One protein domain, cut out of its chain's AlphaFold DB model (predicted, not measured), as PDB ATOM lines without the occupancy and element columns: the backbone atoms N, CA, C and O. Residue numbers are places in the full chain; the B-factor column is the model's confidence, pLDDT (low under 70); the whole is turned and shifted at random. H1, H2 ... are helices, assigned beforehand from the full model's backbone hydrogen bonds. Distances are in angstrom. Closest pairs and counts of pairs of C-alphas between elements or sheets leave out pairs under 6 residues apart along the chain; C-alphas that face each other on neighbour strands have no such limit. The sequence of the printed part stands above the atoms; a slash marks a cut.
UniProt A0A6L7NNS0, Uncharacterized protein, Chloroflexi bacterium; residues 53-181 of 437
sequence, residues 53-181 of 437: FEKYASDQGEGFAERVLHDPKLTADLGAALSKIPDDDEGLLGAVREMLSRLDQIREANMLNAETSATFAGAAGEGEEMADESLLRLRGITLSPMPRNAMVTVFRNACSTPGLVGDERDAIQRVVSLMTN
ATOM      1  N   PHE A  53     275.294 352.807 403.154       84.44
ATOM      2  CA  PHE A  53     275.639 353.054 401.751       84.44
ATOM      3  C   PHE A  53     274.747 354.133 401.127       84.44
ATOM      4  O   PHE A  53     275.253 355.046 400.484       84.44
ATOM      5  N   GLU A  54     273.451 354.123 401.439       80.19
ATOM      6  CA  GLU A  54     272.509 355.170 401.030       80.19
ATOM      7  C   GLU A  54     272.887 356.565 401.564       80.19
ATOM      8  O   GLU A  54     272.802 357.570 400.851       80.19
ATOM      9  N   LYS A  55     273.346 356.633 402.823       83.50
ATOM     10  CA  LYS A  55     273.840 357.883 403.409       83.50
ATOM     11  C   LYS A  55     275.116 358.339 402.709       83.50
ATOM     12  O   LYS A  55     275.216 359.512 402.390       83.50
ATOM     13  N   TYR A  56     276.051 357.428 402.443       84.75
ATOM     14  CA  TYR A  56     277.274 357.748 401.711       84.75
ATOM     15  C   TYR A  56     276.961 358.304 400.315       84.75
ATOM     16  O   TYR A  56     277.464 359.365 399.965       84.75
ATOM     17  N   ALA A  57     276.072 357.653 399.558       78.38
ATOM     18  CA  ALA A  57     275.631 358.145 398.254       78.38
ATOM     19  C   ALA A  57     274.961 359.527 398.359       78.38
ATOM     20  O   ALA A  57     275.264 360.424 397.574       78.38
ATOM     21  N   SER A  58     274.109 359.733 399.370       79.56
ATOM     22  CA  SER A  58     273.497 361.042 399.636       79.56
ATOM     23  C   SER A  58     274.557 362.110 399.919       79.56
ATOM     24  O   SER A  58     274.504 363.178 399.320       79.56
ATOM     25  N   ASP A  59     275.538 361.808 400.775       83.56
ATOM     26  CA  ASP A  59     276.629 362.719 401.131       83.56
ATOM     27  C   ASP A  59     277.469 363.089 399.875       83.56
ATOM     28  O   ASP A  59     277.878 364.242 399.735       83.56
ATOM     29  N   GLN A  60     277.645 362.176 398.901       82.88
ATOM     30  CA  GLN A  60     278.276 362.494 397.602       82.88
ATOM     31  C   GLN A  60     277.435 363.447 396.741       82.88
ATOM     32  O   GLN A  60     277.982 364.355 396.113       82.88
ATOM     33  N   GLY A  61     276.109 363.283 396.739       82.31
ATOM     34  CA  GLY A  61     275.193 364.220 396.086       82.31
ATOM     35  C   GLY A  61     275.223 365.618 396.721       82.31
ATOM     36  O   GLY A  61     275.129 366.619 396.013       82.31
ATOM     37  N   GLU A  62     275.404 365.708 398.042       83.69
ATOM     38  CA  GLU A  62     275.561 366.991 398.744       83.69
ATOM     39  C   GLU A  62     276.859 367.713 398.353       83.69
ATOM     40  O   GLU A  62     276.847 368.932 398.171       83.69
ATOM     41  N   GLY A  63     277.950 366.960 398.187       84.94
ATOM     42  CA  GLY A  63     279.265 367.460 397.778       84.94
ATOM     43  C   GLY A  63     279.451 367.651 396.269       84.94
ATOM     44  O   GLY A  63     280.559 367.962 395.836       84.94
ATOM     45  N   PHE A  64     278.401 367.466 395.459       87.31
ATOM     46  CA  PHE A  64     278.507 367.456 393.996       87.31
ATOM     47  C   PHE A  64     279.150 368.729 393.431       87.31
ATOM     48  O   PHE A  64     280.128 368.646 392.692       87.31
ATOM     49  N   ALA A  65     278.635 369.908 393.801       87.75
ATOM     50  CA  ALA A  65     279.131 371.175 393.261       87.75
ATOM     51  C   ALA A  65     280.594 371.432 393.624       87.75
ATOM     52  O   ALA A  65     281.375 371.794 392.752       87.75
ATOM     53  N   GLU A  66     280.970 371.215 394.885       88.75
ATOM     54  CA  GLU A  66     282.356 371.379 395.323       88.75
ATOM     55  C   GLU A  66     283.291 370.472 394.512       88.75
ATOM     56  O   GLU A  66     284.282 370.948 393.967       88.75
ATOM     57  N   ARG A  67     282.951 369.189 394.346       86.81
ATOM     58  CA  ARG A  67     283.798 368.247 393.599       86.81
ATOM     59  C   ARG A  67     283.962 368.623 392.129       86.81
ATOM     60  O   ARG A  67     285.084 368.613 391.639       86.81
ATOM     61  N   VAL A  68     282.875 368.985 391.448       88.25
ATOM     62  CA  VAL A  68     282.916 369.425 390.042       88.25
ATOM     63  C   VAL A  68     283.773 370.683 389.881       88.25
ATOM     64  O   VAL A  68     284.584 370.775 388.966       88.25
ATOM     65  N   LEU A  69     283.649 371.643 390.798       88.56
ATOM     66  CA  LEU A  69     284.417 372.888 390.736       88.56
ATOM     67  C   LEU A  69     285.925 372.682 390.969       88.56
ATOM     68  O   LEU A  69     286.716 373.457 390.437       88.56
ATOM     69  N   HIS A  70     286.324 371.663 391.739       86.44
ATOM     70  CA  HIS A  70     287.734 371.373 392.047       86.44
ATOM     71  C   HIS A  70     288.402 370.373 391.098       86.44
ATOM     72  O   HIS A  70     289.629 370.350 391.030       86.44
ATOM     73  N   ASP A  71     287.637 369.541 390.388       85.88
ATOM     74  CA  ASP A  71     288.175 368.478 389.533       85.88
ATOM     75  C   ASP A  71     287.742 368.663 388.060       85.88
ATOM     76  O   ASP A  71     286.647 368.247 387.650       85.88
ATOM     77  N   PRO A  72     288.607 369.280 387.224       84.31
ATOM     78  CA  PRO A  72     288.341 369.460 385.799       84.31
ATOM     79  C   PRO A  72     288.177 368.142 385.045       84.31
ATOM     80  O   PRO A  72     287.385 368.057 384.107       84.31
ATOM     81  N   LYS A  73     288.898 367.097 385.465       83.81
ATOM     82  CA  LYS A  73     288.815 365.787 384.823       83.81
ATOM     83  C   LYS A  73     287.459 365.149 385.100       83.81
ATOM     84  O   LYS A  73     286.804 364.707 384.164       83.81
ATOM     85  N   LEU A  74     287.009 365.174 386.354       84.25
ATOM     86  CA  LEU A  74     285.669 364.716 386.728       84.25
ATOM     87  C   LEU A  74     284.585 365.463 385.944       84.25
ATOM     88  O   LEU A  74     283.634 364.847 385.475       84.25
ATOM     89  N   THR A  75     284.736 366.777 385.767       86.69
ATOM     90  CA  THR A  75     283.790 367.585 384.984       86.69
ATOM     91  C   THR A  75     283.725 367.129 383.526       86.69
ATOM     92  O   THR A  75     282.632 366.945 382.990       86.69
ATOM     93  N   ALA A  76     284.878 366.883 382.899       85.50
ATOM     94  CA  ALA A  76     284.952 366.363 381.536       85.50
ATOM     95  C   ALA A  76     284.362 364.946 381.418       85.50
ATOM     96  O   ALA A  76     283.579 364.683 380.505       85.50
ATOM     97  N   ASP A  77     284.675 364.057 382.365       83.19
ATOM     98  CA  ASP A  77     284.168 362.682 382.398       83.19
ATOM     99  C   ASP A  77     282.636 362.650 382.584       83.19
ATOM    100  O   ASP A  77     281.942 361.871 381.925       83.19
ATOM    101  N   LEU A  78     282.090 363.530 383.431       86.38
ATOM    102  CA  LEU A  78     280.645 363.722 383.595       86.38
ATOM    103  C   LEU A  78     280.002 364.287 382.321       86.38
ATOM    104  O   LEU A  78     278.932 363.829 381.922       86.38
ATOM    105  N   GLY A  79     280.656 365.245 381.658       86.38
ATOM    106  CA  GLY A  79     280.192 365.807 380.390       86.38
ATOM    107  C   GLY A  79     280.112 364.748 379.289       86.38
ATOM    108  O   GLY A  79     279.097 364.649 378.604       86.38
ATOM    109  N   ALA A  80     281.135 363.899 379.177       84.88
ATOM    110  CA  ALA A  80     281.163 362.779 378.239       84.88
ATOM    111  C   ALA A  80     280.116 361.698 378.567       84.88
ATOM    112  O   ALA A  80     279.538 361.097 377.665       84.88
ATOM    113  N   ALA A  81     279.833 361.452 379.850       82.38
ATOM    114  CA  ALA A  81     278.765 360.535 380.249       82.38
ATOM    115  C   ALA A  81     277.378 361.050 379.829       82.38
ATOM    116  O   ALA A  81     276.530 360.271 379.399       82.38
ATOM    117  N   LEU A  82     277.162 362.365 379.922       84.94
ATOM    118  CA  LEU A  82     275.894 363.017 379.588       84.94
ATOM    119  C   LEU A  82     275.749 363.350 378.095       84.94
ATOM    120  O   LEU A  82     274.640 363.635 377.654       84.94
ATOM    121  N   SER A  83     276.820 363.286 377.296       84.00
ATOM    122  CA  SER A  83     276.772 363.614 375.862       84.00
ATOM    123  C   SER A  83     276.002 362.594 375.020       84.00
ATOM    124  O   SER A  83     275.697 362.860 373.862       84.00
ATOM    125  N   LYS A  84     275.721 361.409 375.574       76.06
ATOM    126  CA  LYS A  84     274.892 360.379 374.926       76.06
ATOM    127  C   LYS A  84     273.394 360.691 374.996       76.06
ATOM    128  O   LYS A  84     272.604 360.017 374.349       76.06
ATOM    129  N   ILE A  85     273.012 361.694 375.781       79.00
ATOM    130  CA  ILE A  85     271.626 362.097 375.995       79.00
ATOM    131  C   ILE A  85     271.278 363.218 375.008       79.00
ATOM    132  O   ILE A  85     272.096 364.127 374.840       79.00
ATOM    133  N   PRO A  86     270.083 363.209 374.385       79.25
ATOM    134  CA  PRO A  86     269.653 364.272 373.478       79.25
ATOM    135  C   PRO A  86     269.792 365.675 374.085       79.25
ATOM    136  O   PRO A  86     269.542 365.895 375.273       79.25
ATOM    137  N   ASP A  87     270.216 366.650 373.280       78.88
ATOM    138  CA  ASP A  87     270.397 368.042 373.723       78.88
ATOM    139  C   ASP A  87     269.083 368.711 374.163       78.88
ATOM    140  O   ASP A  87     269.100 369.627 374.985       78.88
ATOM    141  N   ASP A  88     267.947 368.205 373.685       78.19
ATOM    142  CA  ASP A  88     266.588 368.647 373.999       78.19
ATOM    143  C   ASP A  88     265.914 367.858 375.139       78.19
ATOM    144  O   ASP A  88     264.715 368.009 375.360       78.19
ATOM    145  N   ASP A  89     266.666 367.046 375.894       78.31
ATOM    146  CA  ASP A  89     266.157 366.396 377.108       78.31
ATOM    147  C   ASP A  89     265.707 367.448 378.140       78.31
ATOM    148  O   ASP A  89     266.521 368.153 378.736       78.31
ATOM    149  N   GLU A  90     264.395 367.560 378.359       79.12
ATOM    150  CA  GLU A  90     263.799 368.402 379.411       79.12
ATOM    151  C   GLU A  90     263.669 367.660 380.758       79.12
ATOM    152  O   GLU A  90     263.057 368.153 381.711       79.12
ATOM    153  N   GLY A  91     264.214 366.447 380.840       80.88
ATOM    154  CA  GLY A  91     264.146 365.576 381.997       80.88
ATOM    155  C   GLY A  91     265.180 365.906 383.073       80.88
ATOM    156  O   GLY A  91     265.877 366.924 383.078       80.88
ATOM    157  N   LEU A  92     265.283 364.994 384.042       78.75
ATOM    158  CA  LEU A  92     266.242 365.100 385.142       78.75
ATOM    159  C   LEU A  92     267.686 365.174 384.628       78.75
ATOM    160  O   LEU A  92     268.505 365.884 385.204       78.75
ATOM    161  N   LEU A  93     267.991 364.460 383.545       79.00
ATOM    162  CA  LEU A  93     269.328 364.398 382.975       79.00
ATOM    163  C   LEU A  93     269.711 365.670 382.227       79.00
ATOM    164  O   LEU A  93     270.825 366.159 382.421       79.00
ATOM    165  N   GLY A  94     268.785 366.262 381.473       84.06
ATOM    166  CA  GLY A  94     268.956 367.599 380.918       84.06
ATOM    167  C   GLY A  94     269.227 368.648 381.993       84.06
ATOM    168  O   GLY A  94     270.153 369.450 381.860       84.06
ATOM    169  N   ALA A  95     268.505 368.588 383.119       86.38
ATOM    170  CA  ALA A  95     268.743 369.479 384.255       86.38
ATOM    171  C   ALA A  95     270.123 369.264 384.910       86.38
ATOM    172  O   ALA A  95     270.791 370.235 385.273       86.38
ATOM    173  N   VAL A  96     270.577 368.011 385.042       85.69
ATOM    174  CA  VAL A  96     271.928 367.689 385.538       85.69
ATOM    175  C   VAL A  96     273.000 368.205 384.573       85.69
ATOM    176  O   VAL A  96     273.982 368.793 385.028       85.69
ATOM    177  N   ARG A  97     272.806 368.050 383.256       88.31
ATOM    178  CA  ARG A  97     273.718 368.564 382.222       88.31
ATOM    179  C   ARG A  97     273.804 370.088 382.238       88.31
ATOM    180  O   ARG A  97     274.907 370.629 382.219       88.31
ATOM    181  N   GLU A  98     272.672 370.782 382.324       89.50
ATOM    182  CA  GLU A  98     272.654 372.246 382.442       89.50
ATOM    183  C   GLU A  98     273.379 372.695 383.714       89.50
ATOM    184  O   GLU A  98     274.218 373.593 383.673       89.50
ATOM    185  N   MET A  99     273.129 372.034 384.849       90.19
ATOM    186  CA  MET A  99     273.835 372.335 386.094       90.19
ATOM    187  C   MET A  99     275.352 372.131 385.955       90.19
ATOM    188  O   MET A  99     276.114 372.983 386.407       90.19
ATOM    189  N   LEU A 100     275.792 371.042 385.318       90.94
ATOM    190  CA  LEU A 100     277.207 370.775 385.056       90.94
ATOM    191  C   LEU A 100     277.836 371.884 384.203       90.94
ATOM    192  O   LEU A 100     278.874 372.418 384.580       90.94
ATOM    193  N   SER A 101     277.168 372.291 383.119       90.50
ATOM    194  CA  SER A 101     277.599 373.399 382.251       90.50
ATOM    195  C   SER A 101     277.746 374.717 383.021       90.50
ATOM    196  O   SER A 101     278.720 375.449 382.845       90.50
ATOM    197  N   ARG A 102     276.821 375.020 383.942       92.75
ATOM    198  CA  ARG A 102     276.906 376.222 384.789       92.75
ATOM    199  C   ARG A 102     278.055 376.168 385.786       92.75
ATOM    200  O   ARG A 102     278.703 377.187 386.005       92.75
ATOM    201  N   LEU A 103     278.302 375.013 386.397       92.00
ATOM    202  CA  LEU A 103     279.433 374.836 387.309       92.00
ATOM    203  C   LEU A 103     280.766 374.947 386.560       92.00
ATOM    204  O   LEU A 103     281.677 375.604 387.054       92.00
ATOM    205  N   ASP A 104     280.851 374.397 385.350       90.69
ATOM    206  CA  ASP A 104     282.022 374.523 384.480       90.69
ATOM    207  C   ASP A 104     282.293 375.995 384.118       90.69
ATOM    208  O   ASP A 104     283.396 376.491 384.321       90.69
ATOM    209  N   GLN A 105     281.255 376.752 383.737       91.88
ATOM    210  CA  GLN A 105     281.357 378.201 383.500       91.88
ATOM    211  C   GLN A 105     281.838 378.978 384.736       91.88
ATOM    212  O   GLN A 105     282.624 379.913 384.601       91.88
ATOM    213  N   ILE A 106     281.372 378.613 385.938       91.75
ATOM    214  CA  ILE A 106     281.836 379.225 387.193       91.75
ATOM    215  C   ILE A 106     283.323 378.934 387.409       91.75
ATOM    216  O   ILE A 106     284.056 379.840 387.797       91.75
ATOM    217  N   ARG A 107     283.770 377.698 387.154       89.81
ATOM    218  CA  ARG A 107     285.181 377.312 387.276       89.81
ATOM    219  C   ARG A 107     286.053 378.112 386.313       89.81
ATOM    220  O   ARG A 107     287.026 378.712 386.755       89.81
ATOM    221  N   GLU A 108     285.685 378.170 385.035       89.31
ATOM    222  CA  GLU A 108     286.440 378.919 384.021       89.31
ATOM    223  C   GLU A 108     286.499 380.416 384.350       89.31
ATOM    224  O   GLU A 108     287.562 381.027 384.300       89.31
ATOM    225  N   ALA A 109     285.379 381.009 384.776       90.50
ATOM    226  CA  ALA A 109     285.332 382.415 385.183       90.50
ATOM    227  C   ALA A 109     286.129 382.714 386.467       90.50
ATOM    228  O   ALA A 109     286.419 383.877 386.752       90.50
ATOM    229  N   ASN A 110     286.463 381.688 387.252       90.69
ATOM    230  CA  ASN A 110     287.275 381.813 388.456       90.69
ATOM    231  C   ASN A 110     288.782 381.827 388.160       90.69
ATOM    232  O   ASN A 110     289.552 382.140 389.061       90.69
ATOM    233  N   MET A 111     289.215 381.497 386.941       89.00
ATOM    234  CA  MET A 111     290.630 381.503 386.568       89.00
ATOM    235  C   MET A 111     291.054 382.882 386.055       89.00
ATOM    236  O   MET A 111     290.427 383.465 385.168       89.00
ATOM    237  N   LEU A 112     292.144 383.413 386.605       87.06
ATOM    238  CA  LEU A 112     292.790 384.620 386.109       87.06
ATOM    239  C   LEU A 112     293.619 384.296 384.863       87.06
ATOM    240  O   LEU A 112     294.252 383.248 384.764       87.06
ATOM    241  N   ASN A 113     293.643 385.218 383.899       88.56
ATOM    242  CA  ASN A 113     294.557 385.092 382.766       88.56
ATOM    243  C   ASN A 113     296.010 385.362 383.197       88.56
ATOM    244  O   ASN A 113     296.258 386.094 384.155       88.56
ATOM    245  N   ALA A 114     296.964 384.826 382.430       86.19
ATOM    246  CA  ALA A 114     298.393 384.902 382.742       86.19
ATOM    247  C   ALA A 114     298.907 386.338 382.974       86.19
ATOM    248  O   ALA A 114     299.698 386.571 383.884       86.19
ATOM    249  N   GLU A 115     298.432 387.318 382.196       87.88
ATOM    250  CA  GLU A 115     298.832 388.727 382.341       87.88
ATOM    251  C   GLU A 115     298.372 389.320 383.686       87.88
ATOM    252  O   GLU A 115     299.122 390.017 384.380       87.88
ATOM    253  N   THR A 116     297.141 389.003 384.085       86.00
ATOM    254  CA  THR A 116     296.549 389.463 385.344       86.00
ATOM    255  C   THR A 116     297.214 388.777 386.536       86.00
ATOM    256  O   THR A 116     297.558 389.451 387.509       86.00
ATOM    257  N   SER A 117     297.465 387.467 386.442       85.00
ATOM    258  CA  SER A 117     298.174 386.694 387.468       85.00
ATOM    259  C   SER A 117     299.587 387.227 387.706       85.00
ATOM    260  O   SER A 117     299.950 387.488 388.851       85.00
ATOM    261  N   ALA A 118     300.355 387.497 386.643       83.94
ATOM    262  CA  ALA A 118     301.702 388.064 386.754       83.94
ATOM    263  C   ALA A 118     301.698 389.449 387.427       83.94
ATOM    264  O   ALA A 118     302.548 389.755 388.267       83.94
ATOM    265  N   THR A 119     300.695 390.277 387.112       86.38
ATOM    266  CA  THR A 119     300.523 391.595 387.739       86.38
ATOM    267  C   THR A 119     300.229 391.477 389.238       86.38
ATOM    268  O   THR A 119     300.826 392.200 390.041       86.38
ATOM    269  N   PHE A 120     299.341 390.560 389.640       84.19
ATOM    270  CA  PHE A 120     299.041 390.321 391.054       84.19
ATOM    271  C   PHE A 120     300.222 389.710 391.812       84.19
ATOM    272  O   PHE A 120     300.509 390.167 392.916       84.19
ATOM    273  N   ALA A 121     300.943 388.753 391.219       83.31
ATOM    274  CA  ALA A 121     302.136 388.150 391.814       83.31
ATOM    275  C   ALA A 121     303.206 389.213 392.113       83.31
ATOM    276  O   ALA A 121     303.694 389.322 393.242       83.31
ATOM    277  N   GLY A 122     303.480 390.089 391.138       83.88
ATOM    278  CA  GLY A 122     304.399 391.213 391.309       83.88
ATOM    279  C   GLY A 122     303.967 392.190 392.408       83.88
ATOM    280  O   GLY A 122     304.806 392.666 393.172       83.88
ATOM    281  N   ALA A 123     302.665 392.463 392.532       85.62
ATOM    282  CA  ALA A 123     302.126 393.313 393.594       85.62
ATOM    283  C   ALA A 123     302.166 392.647 394.985       85.62
ATOM    284  O   ALA A 123     302.367 393.338 395.985       85.62
ATOM    285  N   ALA A 124     301.988 391.325 395.054       81.62
ATOM    286  CA  ALA A 124     302.043 390.538 396.285       81.62
ATOM    287  C   ALA A 124     303.481 390.256 396.762       81.62
ATOM    288  O   ALA A 124     303.683 389.877 397.915       81.62
ATOM    289  N   GLY A 125     304.483 390.467 395.901       80.94
ATOM    290  CA  GLY A 125     305.873 390.099 396.178       80.94
ATOM    291  C   GLY A 125     306.112 388.588 396.130       80.94
ATOM    292  O   GLY A 125     307.087 388.106 396.705       80.94
ATOM    293  N   GLU A 126     305.222 387.849 395.467       76.06
ATOM    294  CA  GLU A 126     305.323 386.407 395.252       76.06
ATOM    295  C   GLU A 126     305.989 386.129 393.895       76.06
ATOM    296  O   GLU A 126     305.843 386.895 392.941       76.06
ATOM    297  N   GLY A 127     306.762 385.044 393.806       66.75
ATOM    298  CA  GLY A 127     307.277 384.574 392.518       66.75
ATOM    299  C   GLY A 127     306.151 383.969 391.676       66.75
ATOM    300  O   GLY A 127     305.218 383.399 392.237       66.75
ATOM    301  N   GLU A 128     306.259 384.043 390.345       61.69
ATOM    302  CA  GLU A 128     305.251 383.502 389.411       61.69
ATOM    303  C   GLU A 128     304.906 382.021 389.676       61.69
ATOM    304  O   GLU A 128     303.769 381.618 389.472       61.69
ATOM    305  N   GLU A 129     305.837 381.222 390.213       61.22
ATOM    306  CA  GLU A 129     305.601 379.809 390.562       61.22
ATOM    307  C   GLU A 129     304.727 379.585 391.815       61.22
ATOM    308  O   GLU A 129     304.276 378.463 392.042       61.22
ATOM    309  N   MET A 130     304.504 380.603 392.657       53.50
ATOM    310  CA  MET A 130     303.722 380.475 393.902       53.50
ATOM    311  C   MET A 130     302.312 381.072 393.811       53.50
ATOM    312  O   MET A 130     301.539 380.919 394.759       53.50
ATOM    313  N   ALA A 131     301.971 381.724 392.698       61.78
ATOM    314  CA  ALA A 131     300.700 382.414 392.542       61.78
ATOM    315  C   ALA A 131     299.547 381.422 392.302       61.78
ATOM    316  O   ALA A 131     299.542 380.654 391.342       61.78
ATOM    317  N   ASP A 132     298.546 381.459 393.181       69.12
ATOM    318  CA  ASP A 132     297.244 380.836 392.945       69.12
ATOM    319  C   ASP A 132     296.535 381.628 391.836       69.12
ATOM    320  O   ASP A 132     296.179 382.790 392.027       69.12
ATOM    321  N   GLU A 133     296.367 381.021 390.660       80.06
ATOM    322  CA  GLU A 133     295.717 381.666 389.511       80.06
ATOM    323  C   GLU A 133     294.191 381.761 389.666       80.06
ATOM    324  O   GLU A 133     293.507 382.273 388.780       80.06
ATOM    325  N   SER A 134     293.628 381.272 390.775       84.31
ATOM    326  CA  SER A 134     292.199 381.377 391.044       84.31
ATOM    327  C   SER A 134     291.831 382.696 391.733       84.31
ATOM    328  O   SER A 134     292.480 383.159 392.670       84.31
ATOM    329  N   LEU A 135     290.731 383.303 391.290       85.50
ATOM    330  CA  LEU A 135     290.161 384.504 391.896       85.50
ATOM    331  C   LEU A 135     289.581 384.207 393.288       85.50
ATOM    332  O   LEU A 135     289.741 384.996 394.221       85.50
ATOM    333  N   LEU A 136     288.869 383.085 393.427       86.75
ATOM    334  CA  LEU A 136     288.200 382.652 394.650       86.75
ATOM    335  C   LEU A 136     288.572 381.210 394.991       86.75
ATOM    336  O   LEU A 136     288.573 380.318 394.144       86.75
ATOM    337  N   ARG A 137     288.745 380.944 396.289       82.81
ATOM    338  CA  ARG A 137     288.848 379.574 396.801       82.81
ATOM    339  C   ARG A 137     287.461 378.962 396.948       82.81
ATOM    340  O   ARG A 137     286.704 379.336 397.840       82.81
ATOM    341  N   LEU A 138     287.157 377.969 396.121       82.31
ATOM    342  CA  LEU A 138     285.831 377.346 396.016       82.31
ATOM    343  C   LEU A 138     285.556 376.256 397.076       82.31
ATOM    344  O   LEU A 138     284.806 375.313 396.837       82.31
ATOM    345  N   ARG A 139     286.184 376.332 398.256       80.25
ATOM    346  CA  ARG A 139     286.040 375.313 399.311       80.25
ATOM    347  C   ARG A 139     284.760 375.530 400.122       80.25
ATOM    348  O   ARG A 139     284.514 376.635 400.598       80.25
ATOM    349  N   GLY A 140     283.988 374.467 400.330       80.06
ATOM    350  CA  GLY A 140     282.725 374.484 401.073       80.06
ATOM    351  C   GLY A 140     281.535 375.064 400.302       80.06
ATOM    352  O   GLY A 140     280.534 375.426 400.921       80.06
ATOM    353  N   ILE A 141     281.624 375.181 398.973       84.88
ATOM    354  CA  ILE A 141     280.492 375.604 398.141       84.88
ATOM    355  C   ILE A 141     279.465 374.478 398.063       84.88
ATOM    356  O   ILE A 141     279.758 373.371 397.618       84.88
ATOM    357  N   THR A 142     278.226 374.783 398.437       83.38
ATOM    358  CA  THR A 142     277.108 373.838 398.374       83.38
ATOM    359  C   THR A 142     276.015 374.335 397.443       83.38
ATOM    360  O   THR A 142     275.724 375.531 397.394       83.38
ATOM    361  N   LEU A 143     275.344 373.402 396.769       86.56
ATOM    362  CA  LEU A 143     274.143 373.698 395.993       86.56
ATOM    363  C   LEU A 143     273.032 374.274 396.883       86.56
ATOM    364  O   LEU A 143     272.874 373.897 398.048       86.56
ATOM    365  N   SER A 144     272.211 375.151 396.301       87.00
ATOM    366  CA  SER A 144     270.978 375.608 396.940       87.00
ATOM    367  C   SER A 144     269.985 374.438 397.113       87.00
ATOM    368  O   SER A 144     270.119 373.409 396.445       87.00
ATOM    369  N   PRO A 145     268.982 374.541 398.009       86.75
ATOM    370  CA  PRO A 145     268.197 373.381 398.443       86.75
ATOM    371  C   PRO A 145     267.530 372.574 397.322       86.75
ATOM    372  O   PRO A 145     267.524 371.350 397.385       86.75
ATOM    373  N   MET A 146     266.988 373.232 396.293       86.19
ATOM    374  CA  MET A 146     266.309 372.555 395.181       86.19
ATOM    375  C   MET A 146     267.269 371.677 394.350       86.19
ATOM    376  O   MET A 146     267.057 370.463 394.333       86.19
ATOM    377  N   PRO A 147     268.329 372.215 393.706       85.31
ATOM    378  CA  PRO A 147     269.280 371.390 392.958       85.31
ATOM    379  C   PRO A 147     270.009 370.390 393.863       85.31
ATOM    380  O   PRO A 147     270.211 369.246 393.469       85.31
ATOM    381  N   ARG A 148     270.312 370.759 395.116       85.62
ATOM    382  CA  ARG A 148     270.901 369.838 396.101       85.62
ATOM    383  C   ARG A 148     270.017 368.614 396.338       85.62
ATOM    384  O   ARG A 148     270.499 367.489 396.284       85.62
ATOM    385  N   ASN A 149     268.728 368.817 396.600       83.06
ATOM    386  CA  ASN A 149     267.802 367.716 396.865       83.06
ATOM    387  C   ASN A 149     267.572 366.851 395.618       83.06
ATOM    388  O   ASN A 149     267.426 365.636 395.752       83.06
ATOM    389  N   ALA A 150     267.583 367.452 394.422       82.69
ATOM    390  CA  ALA A 150     267.546 366.706 393.167       82.69
ATOM    391  C   ALA A 150     268.768 365.784 393.041       82.69
ATOM    392  O   ALA A 150     268.595 364.586 392.836       82.69
ATOM    393  N   MET A 151     269.980 366.295 393.286       84.31
ATOM    394  CA  MET A 151     271.205 365.487 393.254       84.31
ATOM    395  C   MET A 151     271.212 364.390 394.311       84.31
ATOM    396  O   MET A 151     271.481 363.238 393.993       84.31
ATOM    397  N   VAL A 152     270.834 364.691 395.552       81.44
ATOM    398  CA  VAL A 152     270.696 363.661 396.593       81.44
ATOM    399  C   VAL A 152     269.715 362.567 396.161       81.44
ATOM    400  O   VAL A 152     269.968 361.390 396.402       81.44
ATOM    401  N   THR A 153     268.618 362.930 395.492       77.50
ATOM    402  CA  THR A 153     267.631 361.966 394.983       77.50
ATOM    403  C   THR A 153     268.201 361.120 393.846       77.50
ATOM    404  O   THR A 153     268.042 359.903 393.884       77.50
ATOM    405  N   VAL A 154     268.904 361.732 392.882       78.38
ATOM    406  CA  VAL A 154     269.617 361.020 391.805       78.38
ATOM    407  C   VAL A 154     270.569 359.996 392.407       78.38
ATOM    408  O   VAL A 154     270.484 358.819 392.093       78.38
ATOM    409  N   PHE A 155     271.423 360.412 393.336       76.38
ATOM    410  CA  PHE A 155     272.439 359.549 393.935       76.38
ATOM    411  C   PHE A 155     271.862 358.436 394.807       76.38
ATOM    412  O   PHE A 155     272.390 357.327 394.833       76.38
ATOM    413  N   ARG A 156     270.765 358.717 395.511       72.25
ATOM    414  CA  ARG A 156     270.066 357.735 396.343       72.25
ATOM    415  C   ARG A 156     269.318 356.698 395.514       72.25
ATOM    416  O   ARG A 156     269.313 355.526 395.872       72.25
ATOM    417  N   ASN A 157     268.684 357.133 394.426       70.50
ATOM    418  CA  ASN A 157     267.740 356.320 393.666       70.50
ATOM    419  C   ASN A 157     268.277 355.883 392.298       70.50
ATOM    420  O   ASN A 157     267.542 355.227 391.567       70.50
ATOM    421  N   ALA A 158     269.506 356.219 391.902       60.69
ATOM    422  CA  ALA A 158     270.046 355.901 390.573       60.69
ATOM    423  C   ALA A 158     269.953 354.410 390.217       60.69
ATOM    424  O   ALA A 158     269.696 354.067 389.067       60.69
ATOM    425  N   CYS A 159     270.083 353.523 391.205       51.16
ATOM    426  CA  CYS A 159     269.949 352.077 391.013       51.16
ATOM    427  C   CYS A 159     268.488 351.584 390.962       51.16
ATOM    428  O   CYS A 159     268.249 350.422 390.645       51.16
ATOM    429  N   SER A 160     267.504 352.432 391.276       54.34
ATOM    430  CA  SER A 160     266.106 352.023 391.484       54.34
ATOM    431  C   SER A 160     265.064 352.987 390.906       54.34
ATOM    432  O   SER A 160     263.877 352.786 391.150       54.34
ATOM    433  N   THR A 161     265.464 354.030 390.166       51.38
ATOM    434  CA  THR A 161     264.537 355.041 389.630       51.38
ATOM    435  C   THR A 161     263.664 354.406 388.541       51.38
ATOM    436  O   THR A 161     264.177 354.067 387.470       51.38
ATOM    437  N   PRO A 162     262.351 354.217 388.779       41.75
ATOM    438  CA  PRO A 162     261.456 353.649 387.782       41.75
ATOM    439  C   PRO A 162     261.279 354.647 386.632       41.75
ATOM    440  O   PRO A 162     260.982 355.812 386.882       41.75
ATOM    441  N   GLY A 163     261.430 354.191 385.386       47.44
ATOM    442  CA  GLY A 163     261.157 354.999 384.188       47.44
ATOM    443  C   GLY A 163     262.366 355.345 383.315       47.44
ATOM    444  O   GLY A 163     262.150 355.748 382.183       47.44
ATOM    445  N   LEU A 164     263.601 355.124 383.779       56.75
ATOM    446  CA  LEU A 164     264.806 355.294 382.952       56.75
ATOM    447  C   LEU A 164     265.013 354.071 382.046       56.75
ATOM    448  O   LEU A 164     265.074 352.932 382.548       56.75
ATOM    449  N   VAL A 165     265.138 354.287 380.734       60.38
ATOM    450  CA  VAL A 165     265.282 353.227 379.719       60.38
ATOM    451  C   VAL A 165     266.519 353.487 378.854       60.38
ATOM    452  O   VAL A 165     266.787 354.624 378.493       60.38
ATOM    453  N   GLY A 166     267.264 352.432 378.505       68.75
ATOM    454  CA  GLY A 166     268.410 352.526 377.588       68.75
ATOM    455  C   GLY A 166     269.494 353.501 378.064       68.75
ATOM    456  O   GLY A 166     269.877 353.471 379.235       68.75
ATOM    457  N   ASP A 167     269.934 354.380 377.162       70.62
ATOM    458  CA  ASP A 167     271.065 355.302 377.347       70.62
ATOM    459  C   ASP A 167     270.928 356.237 378.565       70.62
ATOM    460  O   ASP A 167     271.928 356.591 379.189       70.62
ATOM    461  N   GLU A 168     269.705 356.605 378.964       71.81
ATOM    462  CA  GLU A 168     269.460 357.452 380.144       71.81
ATOM    463  C   GLU A 168     269.875 356.762 381.450       71.81
ATOM    464  O   GLU A 168     270.451 357.376 382.354       71.81
ATOM    465  N   ARG A 169     269.575 355.462 381.558       72.12
ATOM    466  CA  ARG A 169     269.944 354.656 382.725       72.12
ATOM    467  C   ARG A 169     271.457 354.517 382.799       72.12
ATOM    468  O   ARG A 169     272.023 354.709 383.874       72.12
ATOM    469  N   ASP A 170     272.087 354.230 381.666       72.75
ATOM    470  CA  ASP A 170     273.533 354.052 381.570       72.75
ATOM    471  C   ASP A 170     274.267 355.355 381.918       72.75
ATOM    472  O   ASP A 170     275.235 355.345 382.681       72.75
ATOM    473  N   ALA A 171     273.762 356.500 381.448       77.25
ATOM    474  CA  ALA A 171     274.318 357.808 381.771       77.25
ATOM    475  C   ALA A 171     274.194 358.148 383.267       77.25
ATOM    476  O   ALA A 171     275.174 358.580 383.875       77.25
ATOM    477  N   ILE A 172     273.039 357.908 383.903       77.81
ATOM    478  CA  ILE A 172     272.870 358.133 385.353       77.81
ATOM    479  C   ILE A 172     273.773 357.215 386.169       77.81
ATOM    480  O   ILE A 172     274.418 357.674 387.114       77.81
ATOM    481  N   GLN A 173     273.840 355.931 385.818       73.25
ATOM    482  CA  GLN A 173     274.722 354.982 386.495       73.25
ATOM    483  C   GLN A 173     276.183 355.413 386.377       73.25
ATOM    484  O   GLN A 173     276.914 355.367 387.366       73.25
ATOM    485  N   ARG A 174     276.588 355.918 385.207       76.44
ATOM    486  CA  ARG A 174     277.931 356.457 384.997       76.44
ATOM    487  C   ARG A 174     278.199 357.725 385.808       76.44
ATOM    488  O   ARG A 174     279.265 357.846 386.402       76.44
ATOM    489  N   VAL A 175     277.248 358.655 385.871       79.50
ATOM    490  CA  VAL A 175     277.363 359.871 386.698       79.50
ATOM    491  C   VAL A 175     277.524 359.510 388.171       79.50
ATOM    492  O   VAL A 175     278.404 360.043 388.847       79.50
ATOM    493  N   VAL A 176     276.696 358.591 388.672       76.88
ATOM    494  CA  VAL A 176     276.793 358.146 390.062       76.88
ATOM    495  C   VAL A 176     278.116 357.443 390.306       76.88
ATOM    496  O   VAL A 176     278.777 357.783 391.278       76.88
ATOM    497  N   SER A 177     278.573 356.561 389.420       74.62
ATOM    498  CA  SER A 177     279.817 355.822 389.638       74.62
ATOM    499  C   SER A 177     281.074 356.686 389.625       74.62
ATOM    500  O   SER A 177     281.953 356.476 390.461       74.62
ATOM    501  N   LEU A 178     281.131 357.710 388.766       77.31
ATOM    502  CA  LEU A 178     282.201 358.719 388.775       77.31
ATOM    503  C   LEU A 178     282.282 359.465 390.117       77.31
ATOM    504  O   LEU A 178     283.346 359.896 390.559       77.31
ATOM    505  N   MET A 179     281.147 359.593 390.795       78.81
ATOM    506  CA  MET A 179     281.012 360.331 392.043       78.81
ATOM    507  C   MET A 179     281.014 359.417 393.279       78.81
ATOM    508  O   MET A 179     281.342 359.863 394.373       78.81
ATOM    509  N   THR A 180     280.725 358.127 393.148       74.00
ATOM    510  CA  THR A 180     280.716 357.158 394.249       74.00
ATOM    511  C   THR A 180     281.764 356.072 394.022       74.00
ATOM    512  O   THR A 180     281.447 354.887 393.967       74.00
ATOM    513  N   ASN A 181     283.031 356.456 393.902       75.50
ATOM    514  CA  ASN A 181     284.106 355.485 393.751       75.50
ATOM    515  C   ASN A 181     284.309 354.692 395.057       75.50
ATOM    516  O   ASN A 181     284.563 355.249 396.131       75.50
TER     517      ASN A 181
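Overview. This is residues 53 to 181 of the 437 residues of an uncharacterized protein of Chloroflexi bacterium (UniProt A0A6L7NNS0). A body of six helices fills one part of an elongated outline, and H5 sits away from it like a small head, reached from H4 and left by residues 125 to 144, which fold back to the body. In the body H3 packs side by side with H4 and with H7, and H1 and H6 make another side-by-side pair. The printed part has 129 residues with seven named helices, H1 to H7 in order, and no named strand: all helix. The whole is loose, with a radius of gyration of the C-alphas of 17.4 A and spans of 58 by 31 by 25 A.

Arrangement. Begin at H1, residues 53 to 62, which touches H6, residues 145 to 157, opposite ways; their closest C-alphas, Gly 61 and Val 152, are 4.6 A apart. Next, H2, residues 64 to 70, touches the hub H3, residues 72 to 82, only at the corner, where the closest C-alphas, Val 68 and Thr 75, are 5.5 A apart. H3 and H4, residues 92 to 109, form a hairpin at a shallow tilt of 26 degrees, closest at C-alphas 82 and 97, 6.5 A. H3 touches H7, residues 167 to 179, at 18 degrees, a shallow tilt, closest at C-alphas 81 and 171, 5.4 A. H5, residues 114 to 124, touches no helix. In the seven helices every O i to N i+4 pair is within hydrogen-bond range.

Along the chain. Find C-alpha 53 at (275.639, 353.054, 401.751), where H1 begins. H4, the longest, runs 25.8 A; H7 runs 18.4 A to C-alpha 179 at (281.012, 360.331, 392.043).

Size, cuts and confidence. The farthest C-alphas, Gly 125 and Gly 163, are 58.1 A apart. The printed part has no cut, and H5 to H6 is a long link. Look for pLDDT under 70 at residues 127 to 132 and 158 to 166.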